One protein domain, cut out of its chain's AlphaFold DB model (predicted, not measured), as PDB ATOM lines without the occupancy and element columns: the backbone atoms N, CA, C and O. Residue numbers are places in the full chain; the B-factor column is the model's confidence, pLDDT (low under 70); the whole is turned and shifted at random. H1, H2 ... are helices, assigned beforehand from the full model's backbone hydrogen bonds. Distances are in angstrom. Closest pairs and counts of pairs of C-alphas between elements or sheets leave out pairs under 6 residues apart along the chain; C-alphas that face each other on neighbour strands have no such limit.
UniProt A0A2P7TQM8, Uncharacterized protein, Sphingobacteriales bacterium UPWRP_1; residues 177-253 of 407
ATOM      1  N   GLY A 177     -31.939-103.862 -44.991       55.16
ATOM      2  CA  GLY A 177     -33.133-104.128 -44.184       55.16
ATOM      3  C   GLY A 177     -34.403-104.349 -45.014       55.16
ATOM      4  O   GLY A 177     -35.194-105.230 -44.686       55.16
ATOM      5  N   GLU A 178     -34.592-103.609 -46.112       56.62
ATOM      6  CA  GLU A 178     -35.724-103.831 -47.027       56.62
ATOM      7  C   GLU A 178     -35.536-105.092 -47.872       56.62
ATOM      8  O   GLU A 178     -36.491-105.844 -48.075       56.62
ATOM      9  N   TYR A 179     -34.292-105.383 -48.274       53.06
ATOM     10  CA  TYR A 179     -33.947-106.628 -48.963       53.06
ATOM     11  C   TYR A 179     -34.352-107.852 -48.122       53.06
ATOM     12  O   TYR A 179     -34.968-108.786 -48.631       53.06
ATOM     13  N   MET A 180     -34.063-107.834 -46.816       54.25
ATOM     14  CA  MET A 180     -34.424-108.924 -45.904       54.25
ATOM     15  C   MET A 180     -35.941-109.046 -45.695       54.25
ATOM     16  O   MET A 180     -36.471-110.150 -45.770       54.25
ATOM     17  N   LYS A 181     -36.654-107.928 -45.500       57.62
ATOM     18  CA  LYS A 181     -38.117-107.924 -45.303       57.62
ATOM     19  C   LYS A 181     -38.889-108.453 -46.513       57.62
ATOM     20  O   LYS A 181     -39.917-109.100 -46.344       57.62
ATOM     21  N   ARG A 182     -38.412-108.168 -47.729       55.06
ATOM     22  CA  ARG A 182     -39.107-108.518 -48.977       55.06
ATOM     23  C   ARG A 182     -38.935-109.984 -49.384       55.06
ATOM     24  O   ARG A 182     -39.820-110.523 -50.040       55.06
ATOM     25  N   PHE A 183     -37.830-110.620 -48.998       52.25
ATOM     26  CA  PHE A 183     -37.494-111.986 -49.425       52.25
ATOM     27  C   PHE A 183     -37.489-113.030 -48.295       52.25
ATOM     28  O   PHE A 183     -37.337-114.211 -48.593       52.25
ATOM     29  N   PHE A 184     -37.704-112.642 -47.028       49.69
ATOM     30  CA  PHE A 184     -37.727-113.582 -45.899       49.69
ATOM     31  C   PHE A 184     -38.842-113.290 -44.874       49.69
ATOM     32  O   PHE A 184     -38.593-112.609 -43.880       49.69
ATOM     33  N   PRO A 185     -40.051-113.865 -45.033       46.09
ATOM     34  CA  PRO A 185     -40.950-114.097 -43.907       46.09
ATOM     35  C   PRO A 185     -40.706-115.448 -43.206       46.09
ATOM     36  O   PRO A 185     -41.124-115.588 -42.067       46.09
ATOM     37  N   ASN A 186     -40.026-116.423 -43.835       43.19
ATOM     38  CA  ASN A 186     -39.722-117.744 -43.258       43.19
ATOM     39  C   ASN A 186     -38.326-118.240 -43.701       43.19
ATOM     40  O   ASN A 186     -38.027-118.292 -44.894       43.19
ATOM     41  N   GLU A 187     -37.462-118.582 -42.741       46.66
ATOM     42  CA  GLU A 187     -36.029-118.900 -42.902       46.66
ATOM     43  C   GLU A 187     -35.729-120.266 -43.557       46.66
ATOM     44  O   GLU A 187     -35.028-121.103 -42.992       46.66
ATOM     45  N   THR A 188     -36.211-120.529 -44.771       45.53
ATOM     46  CA  THR A 188     -35.878-121.784 -45.470       45.53
ATOM     47  C   THR A 188     -35.561-121.562 -46.944       45.53
ATOM     48  O   THR A 188     -36.332-121.953 -47.814       45.53
ATOM     49  N   ALA A 189     -34.407-120.952 -47.239       42.44
ATOM     50  CA  ALA A 189     -33.677-121.169 -48.493       42.44
ATOM     51  C   ALA A 189     -32.219-120.692 -48.365       42.44
ATOM     52  O   ALA A 189     -31.917-119.504 -48.247       42.44
ATOM     53  N   PHE A 190     -31.295-121.650 -48.384       51.06
ATOM     54  CA  PHE A 190     -29.853-121.432 -48.444       51.06
ATOM     55  C   PHE A 190     -29.470-120.675 -49.729       51.06
ATOM     56  O   PHE A 190     -29.626-121.217 -50.817       51.06
ATOM     57  N   THR A 191     -28.977-119.434 -49.607       54.78
ATOM     58  CA  THR A 191     -27.993-118.769 -50.513       54.78
ATOM     59  C   THR A 191     -27.714-117.318 -50.093       54.78
ATOM     60  O   THR A 191     -26.580-116.868 -50.221       54.78
ATOM     61  N   PHE A 192     -28.692-116.597 -49.529       62.84
ATOM     62  CA  PHE A 192     -28.549-115.192 -49.094       62.84
ATOM     63  C   PHE A 192     -29.102-114.963 -47.680       62.84
ATOM     64  O   PHE A 192     -30.016-114.173 -47.469       62.84
ATOM     65  N   SER A 193     -28.534-115.658 -46.691       67.56
ATOM     66  CA  SER A 193     -28.829-115.382 -45.278       67.56
ATOM     67  C   SER A 193     -28.420-113.956 -44.882       67.56
ATOM     68  O   SER A 193     -27.570-113.344 -45.535       67.56
ATOM     69  N   ALA A 194     -28.948-113.447 -43.763       66.31
ATOM     70  CA  ALA A 194     -28.541-112.155 -43.195       66.31
ATOM     71  C   ALA A 194     -27.009-112.034 -43.072       66.31
ATOM     72  O   ALA A 194     -26.407-111.036 -43.467       66.31
ATOM     73  N   LYS A 195     -26.362-113.115 -42.617       72.88
ATOM     74  CA  LYS A 195     -24.901-113.230 -42.521       72.88
ATOM     75  C   LYS A 195     -24.216-113.095 -43.886       72.88
ATOM     76  O   LYS A 195     -23.194-112.422 -43.999       72.88
ATOM     77  N   ARG A 196     -24.769-113.719 -44.932       77.25
ATOM     78  CA  ARG A 196     -24.214-113.654 -46.290       77.25
ATOM     79  C   ARG A 196     -24.375-112.266 -46.905       77.25
ATOM     80  O   ARG A 196     -23.415-111.758 -47.475       77.25
ATOM     81  N   LEU A 197     -25.540-111.642 -46.754       74.94
ATOM     82  CA  LEU A 197     -25.779-110.271 -47.213       74.94
ATOM     83  C   LEU A 197     -24.860-109.270 -46.504       74.94
ATOM     84  O   LEU A 197     -24.252-108.434 -47.170       74.94
ATOM     85  N   GLY A 198     -24.672-109.414 -45.189       72.38
ATOM     86  CA  GLY A 198     -23.695-108.625 -44.436       72.38
ATOM     87  C   GLY A 198     -22.265-108.810 -44.955       72.38
ATOM     88  O   GLY A 198     -21.539-107.834 -45.141       72.38
ATOM     89  N   SER A 199     -21.871-110.046 -45.281       79.50
ATOM     90  CA  SER A 199     -20.564-110.330 -45.889       79.50
ATOM     91  C   SER A 199     -20.403-109.685 -47.273       79.50
ATOM     92  O   SER A 199     -19.356-109.096 -47.536       79.50
ATOM     93  N   ILE A 200     -21.427-109.745 -48.132       80.88
ATOM     94  CA  ILE A 200     -21.412-109.117 -49.463       80.88
ATOM     95  C   ILE A 200     -21.297-107.597 -49.341       80.88
ATOM     96  O   ILE A 200     -20.480-106.997 -50.035       80.88
ATOM     97  N   ALA A 201     -22.062-106.979 -48.441       73.50
ATOM     98  CA  ALA A 201     -21.989-105.544 -48.193       73.50
ATOM     99  C   ALA A 201     -20.598-105.130 -47.687       73.50
ATOM    100  O   ALA A 201     -19.990-104.216 -48.239       73.50
ATOM    101  N   GLY A 202     -20.048-105.849 -46.702       70.50
ATOM    102  CA  GLY A 202     -18.689-105.607 -46.213       70.50
ATOM    103  C   GLY A 202     -17.631-105.725 -47.317       70.50
ATOM    104  O   GLY A 202     -16.738-104.882 -47.411       70.50
ATOM    105  N   GLY A 203     -17.764-106.725 -48.191       78.38
ATOM    106  CA  GLY A 203     -16.909-106.909 -49.363       78.38
ATOM    107  C   GLY A 203     -17.023-105.788 -50.395       78.38
ATOM    108  O   GLY A 203     -16.004-105.278 -50.857       78.38
ATOM    109  N   PHE A 204     -18.247-105.355 -50.707       81.31
ATOM    110  CA  PHE A 204     -18.512-104.217 -51.587       81.31
ATOM    111  C   PHE A 204     -17.790-102.959 -51.096       81.31
ATOM    112  O   PHE A 204     -17.013-102.375 -51.845       81.31
ATOM    113  N   PHE A 205     -17.970-102.585 -49.826       73.06
ATOM    114  CA  PHE A 205     -17.331-101.391 -49.272       73.06
ATOM    115  C   PHE A 205     -15.806-101.477 -49.303       73.06
ATOM    116  O   PHE A 205     -15.141-100.512 -49.676       73.06
ATOM    117  N   MET A 206     -15.243-102.641 -48.970       77.19
ATOM    118  CA  MET A 206     -13.801-102.863 -49.049       77.19
ATOM    119  C   MET A 206     -13.272-102.677 -50.476       77.19
ATOM    120  O   MET A 206     -12.259-102.005 -50.681       77.19
ATOM    121  N   LEU A 207     -13.960-103.239 -51.473       81.06
ATOM    122  CA  LEU A 207     -13.567-103.079 -52.867       81.06
ATOM    123  C   LEU A 207     -13.792-101.658 -53.382       81.06
ATOM    124  O   LEU A 207     -12.956-101.187 -54.138       81.06
ATOM    125  N   SER A 208     -14.828-100.940 -52.941       71.50
ATOM    126  CA  SER A 208     -15.018 -99.520 -53.270       71.50
ATOM    127  C   SER A 208     -13.919 -98.632 -52.683       71.50
ATOM    128  O   SER A 208     -13.460 -97.701 -53.340       71.50
ATOM    129  N   VAL A 209     -13.436 -98.935 -51.470       65.12
ATOM    130  CA  VAL A 209     -12.239 -98.284 -50.909       65.12
ATOM    131  C   VAL A 209     -11.020 -98.537 -51.798       65.12
ATOM    132  O   VAL A 209     -10.248 -97.613 -52.064       65.12
ATOM    133  N   ARG A 210     -10.848 -99.770 -52.284       72.88
ATOM    134  CA  ARG A 210      -9.730-100.137 -53.160       72.88
ATOM    135  C   ARG A 210      -9.834 -99.496 -54.539       72.88
ATOM    136  O   ARG A 210      -8.848 -98.958 -55.017       72.88
ATOM    137  N   GLU A 211     -11.018 -99.498 -55.137       77.00
ATOM    138  CA  GLU A 211     -11.312 -98.802 -56.388       77.00
ATOM    139  C   GLU A 211     -10.970 -97.323 -56.273       77.00
ATOM    140  O   GLU A 211     -10.280 -96.789 -57.137       77.00
ATOM    141  N   LEU A 212     -11.392 -96.668 -55.188       64.88
ATOM    142  CA  LEU A 212     -11.053 -95.273 -54.952       64.88
ATOM    143  C   LEU A 212      -9.532 -95.099 -54.855       64.88
ATOM    144  O   LEU A 212      -8.982 -94.228 -55.515       64.88
ATOM    145  N   LYS A 213      -8.836 -95.955 -54.100       62.88
ATOM    146  CA  LYS A 213      -7.370 -95.926 -53.994       62.88
ATOM    147  C   LYS A 213      -6.682 -96.090 -55.354       62.88
ATOM    148  O   LYS A 213      -5.799 -95.300 -55.674       62.88
ATOM    149  N   ASP A 214      -7.090 -97.070 -56.153       69.25
ATOM    150  CA  ASP A 214      -6.514 -97.340 -57.473       69.25
ATOM    151  C   ASP A 214      -6.795 -96.185 -58.446       69.25
ATOM    152  O   ASP A 214      -5.874 -95.700 -59.101       69.25
ATOM    153  N   THR A 215      -8.026 -95.662 -58.447       67.06
ATOM    154  CA  THR A 215      -8.424 -94.477 -59.228       67.06
ATOM    155  C   THR A 215      -7.544 -93.277 -58.894       67.06
ATOM    156  O   THR A 215      -7.021 -92.617 -59.791       67.06
ATOM    157  N   LEU A 216      -7.326 -93.017 -57.603       55.19
ATOM    158  CA  LEU A 216      -6.468 -91.928 -57.144       55.19
ATOM    159  C   LEU A 216      -5.001 -92.144 -57.548       55.19
ATOM    160  O   LEU A 216      -4.264 -91.177 -57.716       55.19
ATOM    161  N   GLN A 217      -4.549 -93.389 -57.693       58.09
ATOM    162  CA  GLN A 217      -3.197 -93.740 -58.143       58.09
ATOM    163  C   GLN A 217      -3.057 -93.807 -59.674       58.09
ATOM    164  O   GLN A 217      -1.981 -94.156 -60.158       58.09
ATOM    165  N   GLY A 218      -4.117 -93.517 -60.439       61.34
ATOM    166  CA  GLY A 218      -4.119 -93.671 -61.896       61.34
ATOM    167  C   GLY A 218      -3.994 -95.128 -62.357       61.34
ATOM    168  O   GLY A 218      -3.581 -95.384 -63.485       61.34
ATOM    169  N   LYS A 219      -4.317 -96.091 -61.486       68.81
ATOM    170  CA  LYS A 219      -4.260 -97.523 -61.785       68.81
ATOM    171  C   LYS A 219      -5.643 -98.031 -62.198       68.81
ATOM    172  O   LYS A 219      -6.633 -97.683 -61.553       68.81
ATOM    173  N   PRO A 220      -5.737 -98.883 -63.231       73.81
ATOM    174  CA  PRO A 220      -7.001 -99.516 -63.582       73.81
ATOM    175  C   PRO A 220      -7.438-100.474 -62.466       73.81
ATOM    176  O   PRO A 220      -6.649-101.300 -62.006       73.81
ATOM    177  N   ASN A 221      -8.705-100.392 -62.053       82.31
ATOM    178  CA  ASN A 221      -9.299-101.333 -61.109       82.31
ATOM    179  C   ASN A 221     -10.166-102.361 -61.849       82.31
ATOM    180  O   ASN A 221     -11.074-102.023 -62.606       82.31
ATOM    181  N   LEU A 222      -9.888-103.636 -61.589       83.50
ATOM    182  CA  LEU A 222     -10.526-104.780 -62.241       83.50
ATOM    183  C   LEU A 222     -12.045-104.867 -61.991       83.50
ATOM    184  O   LEU A 222     -12.778-105.415 -62.811       83.50
ATOM    185  N   PHE A 223     -12.527-104.333 -60.865       87.88
ATOM    186  CA  PHE A 223     -13.913-104.467 -60.415       87.88
ATOM    187  C   PHE A 223     -14.792-103.246 -60.685       87.88
ATOM    188  O   PHE A 223     -16.006-103.364 -60.526       87.88
ATOM    189  N   SER A 224     -14.239-102.111 -61.119       82.50
ATOM    190  CA  SER A 224     -14.981-100.850 -61.288       82.50
ATOM    191  C   SER A 224     -16.356-100.971 -61.967       82.50
ATOM    192  O   SER A 224     -17.364-100.598 -61.361       82.50
ATOM    193  N   PRO A 225     -16.482-101.551 -63.181       83.75
ATOM    194  CA  PRO A 225     -17.786-101.660 -63.840       83.75
ATOM    195  C   PRO A 225     -18.750-102.619 -63.122       83.75
ATOM    196  O   PRO A 225     -19.967-102.469 -63.234       83.75
ATOM    197  N   LEU A 226     -18.230-103.600 -62.377       90.06
ATOM    198  CA  LEU A 226     -19.030-104.583 -61.645       90.06
ATOM    199  C   LEU A 226     -19.495-104.058 -60.285       90.06
ATOM    200  O   LEU A 226     -20.587-104.415 -59.856       90.06
ATOM    201  N   LEU A 227     -18.729-103.178 -59.631       85.44
ATOM    202  CA  LEU A 227     -19.135-102.545 -58.372       85.44
ATOM    203  C   LEU A 227     -20.372-101.664 -58.564       85.44
ATOM    204  O   LEU A 227     -21.312-101.751 -57.775       85.44
ATOM    205  N   ALA A 228     -20.423-100.884 -59.648       81.75
ATOM    206  CA  ALA A 228     -21.607-100.100 -59.995       81.75
ATOM    207  C   ALA A 228     -22.840-100.995 -60.237       81.75
ATOM    208  O   ALA A 228     -23.915-100.726 -59.700       81.75
ATOM    209  N   GLN A 229     -22.674-102.096 -60.979       85.56
ATOM    210  CA  GLN A 229     -23.752-103.062 -61.237       85.56
ATOM    211  C   GLN A 229     -24.214-103.777 -59.961       85.56
ATOM    212  O   GLN A 229     -25.412-103.981 -59.776       85.56
ATOM    213  N   LEU A 230     -23.283-104.142 -59.073       85.88
ATOM    214  CA  LEU A 230     -23.599-104.781 -57.796       85.88
ATOM    215  C   LEU A 230     -24.406-103.836 -56.904       85.88
ATOM    216  O   LEU A 230     -25.406-104.253 -56.324       85.88
ATOM    217  N   LYS A 231     -24.003-102.562 -56.829       82.44
ATOM    218  CA  LYS A 231     -24.728-101.532 -56.083       82.44
ATOM    219  C   LYS A 231     -26.169-101.403 -56.577       82.44
ATOM    220  O   LYS A 231     -27.088-101.455 -55.765       82.44
ATOM    221  N   GLU A 232     -26.365-101.278 -57.887       81.56
ATOM    222  CA  GLU A 232     -27.698-101.142 -58.479       81.56
ATOM    223  C   GLU A 232     -28.568-102.379 -58.223       81.56
ATOM    224  O   GLU A 232     -29.722-102.265 -57.812       81.56
ATOM    225  N   ALA A 233     -28.002-103.579 -58.373       81.19
ATOM    226  CA  ALA A 233     -28.712-104.828 -58.113       81.19
ATOM    227  C   ALA A 233     -29.124-104.980 -56.634       81.19
ATOM    228  O   ALA A 233     -30.199-105.504 -56.337       81.19
ATOM    229  N   LEU A 234     -28.291-104.502 -55.701       77.06
ATOM    230  CA  LEU A 234     -28.600-104.486 -54.268       77.06
ATOM    231  C   LEU A 234     -29.698-103.468 -53.922       77.06
ATOM    232  O   LEU A 234     -30.569-103.789 -53.115       77.06
ATOM    233  N   ILE A 235     -29.684-102.279 -54.538       73.44
ATOM    234  CA  ILE A 235     -30.692-101.221 -54.329       73.44
ATOM    235  C   ILE A 235     -32.051-101.621 -54.911       73.44
ATOM    236  O   ILE A 235     -33.077-101.428 -54.272       73.44
ATOM    237  N   THR A 236     -32.065-102.215 -56.103       74.50
ATOM    238  CA  THR A 236     -33.294-102.665 -56.782       74.50
ATOM    239  C   THR A 236     -33.815-104.008 -56.266       74.50
ATOM    240  O   THR A 236     -34.857-104.489 -56.709       74.50
ATOM    241  N   HIS A 237     -33.099-104.622 -55.322       71.44
ATOM    242  CA  HIS A 237     -33.376-105.947 -54.777       71.44
ATOM    243  C   HIS A 237     -33.473-107.057 -55.845       71.44
ATOM    244  O   HIS A 237     -34.228-108.021 -55.702       71.44
ATOM    245  N   ASN A 238     -32.692-106.946 -56.923       78.75
ATOM    246  CA  ASN A 238     -32.692-107.904 -58.025       78.75
ATOM    247  C   ASN A 238     -31.749-109.086 -57.745       78.75
ATOM    248  O   ASN A 238     -30.551-109.049 -58.036       78.75
ATOM    249  N   HIS A 239     -32.300-110.169 -57.198       76.94
ATOM    250  CA  HIS A 239     -31.544-111.357 -56.791       76.94
ATOM    251  C   HIS A 239     -30.737-112.019 -57.921       76.94
ATOM    252  O   HIS A 239     -29.565-112.358 -57.735       76.94
ATOM    253  N   ALA A 240     -31.344-112.199 -59.096       81.38
ATOM    254  CA  ALA A 240     -30.680-112.841 -60.230       81.38
ATOM    255  C   ALA A 240     -29.460-112.026 -60.678       81.38
ATOM    256  O   ALA A 240     -28.393-112.582 -60.943       81.38
ATOM    257  N   GLN A 241     -29.598-110.699 -60.678       84.19
ATOM    258  CA  GLN A 241     -28.529-109.786 -61.054       84.19
ATOM    259  C   GLN A 241     -27.411-109.737 -60.006       84.19
ATOM    260  O   GLN A 241     -26.243-109.756 -60.387       84.19
ATOM    261  N   VAL A 242     -27.725-109.764 -58.704       83.06
ATOM    262  CA  VAL A 242     -26.699-109.868 -57.647       83.06
ATOM    263  C   VAL A 242     -25.862-111.136 -57.843       83.06
ATOM    264  O   VAL A 242     -24.637-111.059 -57.920       83.06
ATOM    265  N   SER A 243     -26.509-112.293 -57.997       84.44
ATOM    266  CA  SER A 243     -25.821-113.570 -58.228       84.44
ATOM    267  C   SER A 243     -24.978-113.551 -59.507       84.44
ATOM    268  O   SER A 243     -23.827-113.991 -59.506       84.44
ATOM    269  N   GLN A 244     -25.508-112.986 -60.594       89.50
ATOM    270  CA  GLN A 244     -24.785-112.853 -61.857       89.50
ATOM    271  C   GLN A 244     -23.529-111.982 -61.714       89.50
ATOM    272  O   GLN A 244     -22.470-112.348 -62.227       89.50
ATOM    273  N   VAL A 245     -23.625-110.842 -61.024       89.94
ATOM    274  CA  VAL A 245     -22.489-109.934 -60.819       89.94
ATOM    275  C   VAL A 245     -21.429-110.584 -59.929       89.94
ATOM    276  O   VAL A 245     -20.256-110.564 -60.293       89.94
ATOM    277  N   LEU A 246     -21.815-111.239 -58.828       90.12
ATOM    278  CA  LEU A 246     -20.874-111.957 -57.957       90.12
ATOM    279  C   LEU A 246     -20.135-113.081 -58.700       90.12
ATOM    280  O   LEU A 246     -18.922-113.234 -58.538       90.12
ATOM    281  N   ASN A 247     -20.830-113.824 -59.567       89.38
ATOM    282  CA  ASN A 247     -20.205-114.851 -60.403       89.38
ATOM    283  C   ASN A 247     -19.174-114.248 -61.367       89.38
ATOM    284  O   ASN A 247     -18.060-114.761 -61.463       89.38
ATOM    285  N   LYS A 248     -19.502-113.126 -62.023       91.88
ATOM    286  CA  LYS A 248     -18.548-112.402 -62.881       91.88
ATOM    287  C   LYS A 248     -17.336-111.915 -62.089       91.88
ATOM    288  O   LYS A 248     -16.211-112.124 -62.521       91.88
ATOM    289  N   MET A 249     -17.547-111.317 -60.915       92.38
ATOM    290  CA  MET A 249     -16.455-110.861 -60.046       92.38
ATOM    291  C   MET A 249     -15.539-112.022 -59.636       92.38
ATOM    292  O   MET A 249     -14.322-111.876 -59.642       92.38
ATOM    293  N   THR A 250     -16.111-113.189 -59.339       89.88
ATOM    294  CA  THR A 250     -15.347-114.392 -58.975       89.88
ATOM    295  C   THR A 250     -14.447-114.873 -60.116       89.88
ATOM    296  O   THR A 250     -13.332-115.314 -59.863       89.88
ATOM    297  N   GLN A 251     -14.896-114.764 -61.369       89.62
ATOM    298  CA  GLN A 251     -14.126-115.185 -62.549       89.62
ATOM    299  C   GLN A 251     -12.926-114.278 -62.854       89.62
ATOM    300  O   GLN A 251     -12.013-114.701 -63.558       89.62
ATOM    301  N   LEU A 252     -12.915-113.048 -62.337       89.94
ATOM    302  CA  LEU A 252     -11.827-112.096 -62.564       89.94
ATOM    303  C   LEU A 252     -10.609-112.344 -61.668       89.94
ATOM    304  O   LEU A 252      -9.541-111.801 -61.932       89.94
ATOM    305  N   ILE A 253     -10.750-113.149 -60.616       89.56
ATOM    306  CA  ILE A 253      -9.666-113.417 -59.672       89.56
ATOM    307  C   ILE A 253      -9.255-114.890 -59.686       89.56
ATOM    308  O   ILE A 253     -10.107-115.774 -59.793       89.56
TER     309      ILE A 253
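What this domain is: This is residues 177 to 253 of the 407 residues of an uncharacterized protein of Sphingobacteriales bacterium UPWRP_1 (UniProt A0A2P7TQM8). A rod whose longest part is helix H2, extended at one end by small H1 and the loop of residues 185 to 190, while after H2 the chain folds back twice, through H3 then H4, in two helical hairpins. Small H1 is near Ala 194 of H2; residues 185 to 190 stick out. The 77 printed residues, class all helix with four named helices and no named strand, are only just compact, close to loose: radius of gyration of the C-alphas 13.8 A, spans 47 by 22 by 19 A.

Where its parts are: H1, residues 177 to 183, begins at C-alpha (-33.133, -104.128, -44.184). H2 is residues 194 to 216, 33.0 A; H3 224 to 235, 17.2 A; H4 239 to 251, 18.7 A, ending at C-alpha (-14.126, -115.185, -62.549).

How they stand to each other: H1 is close to H2 but not clearly touching, closest C-alphas Met 180 and Ala 194, 7.2 A. H2, with residues 204 to 211 alone, touches residues 224 to 227 of H3, closest C-alphas Glu 211 and Ser 224, 6.5 A, opposite ways at 34.8 degrees, a shallow tilt only just short of steep. H3 touches H4, closest C-alphas Ala 233 and Val 242, 5.4 A, opposite ways at a shallow 23 degrees. H2 and H4 are apart. Every O i to N i+4 pair is within hydrogen-bond range in H1, H2 and H4; H3 has 6 of 8.

The domain as a whole: The printed part has no cut and no long link. Residues 177 to 194, 209 and 212 to 219 have pLDDT under 70.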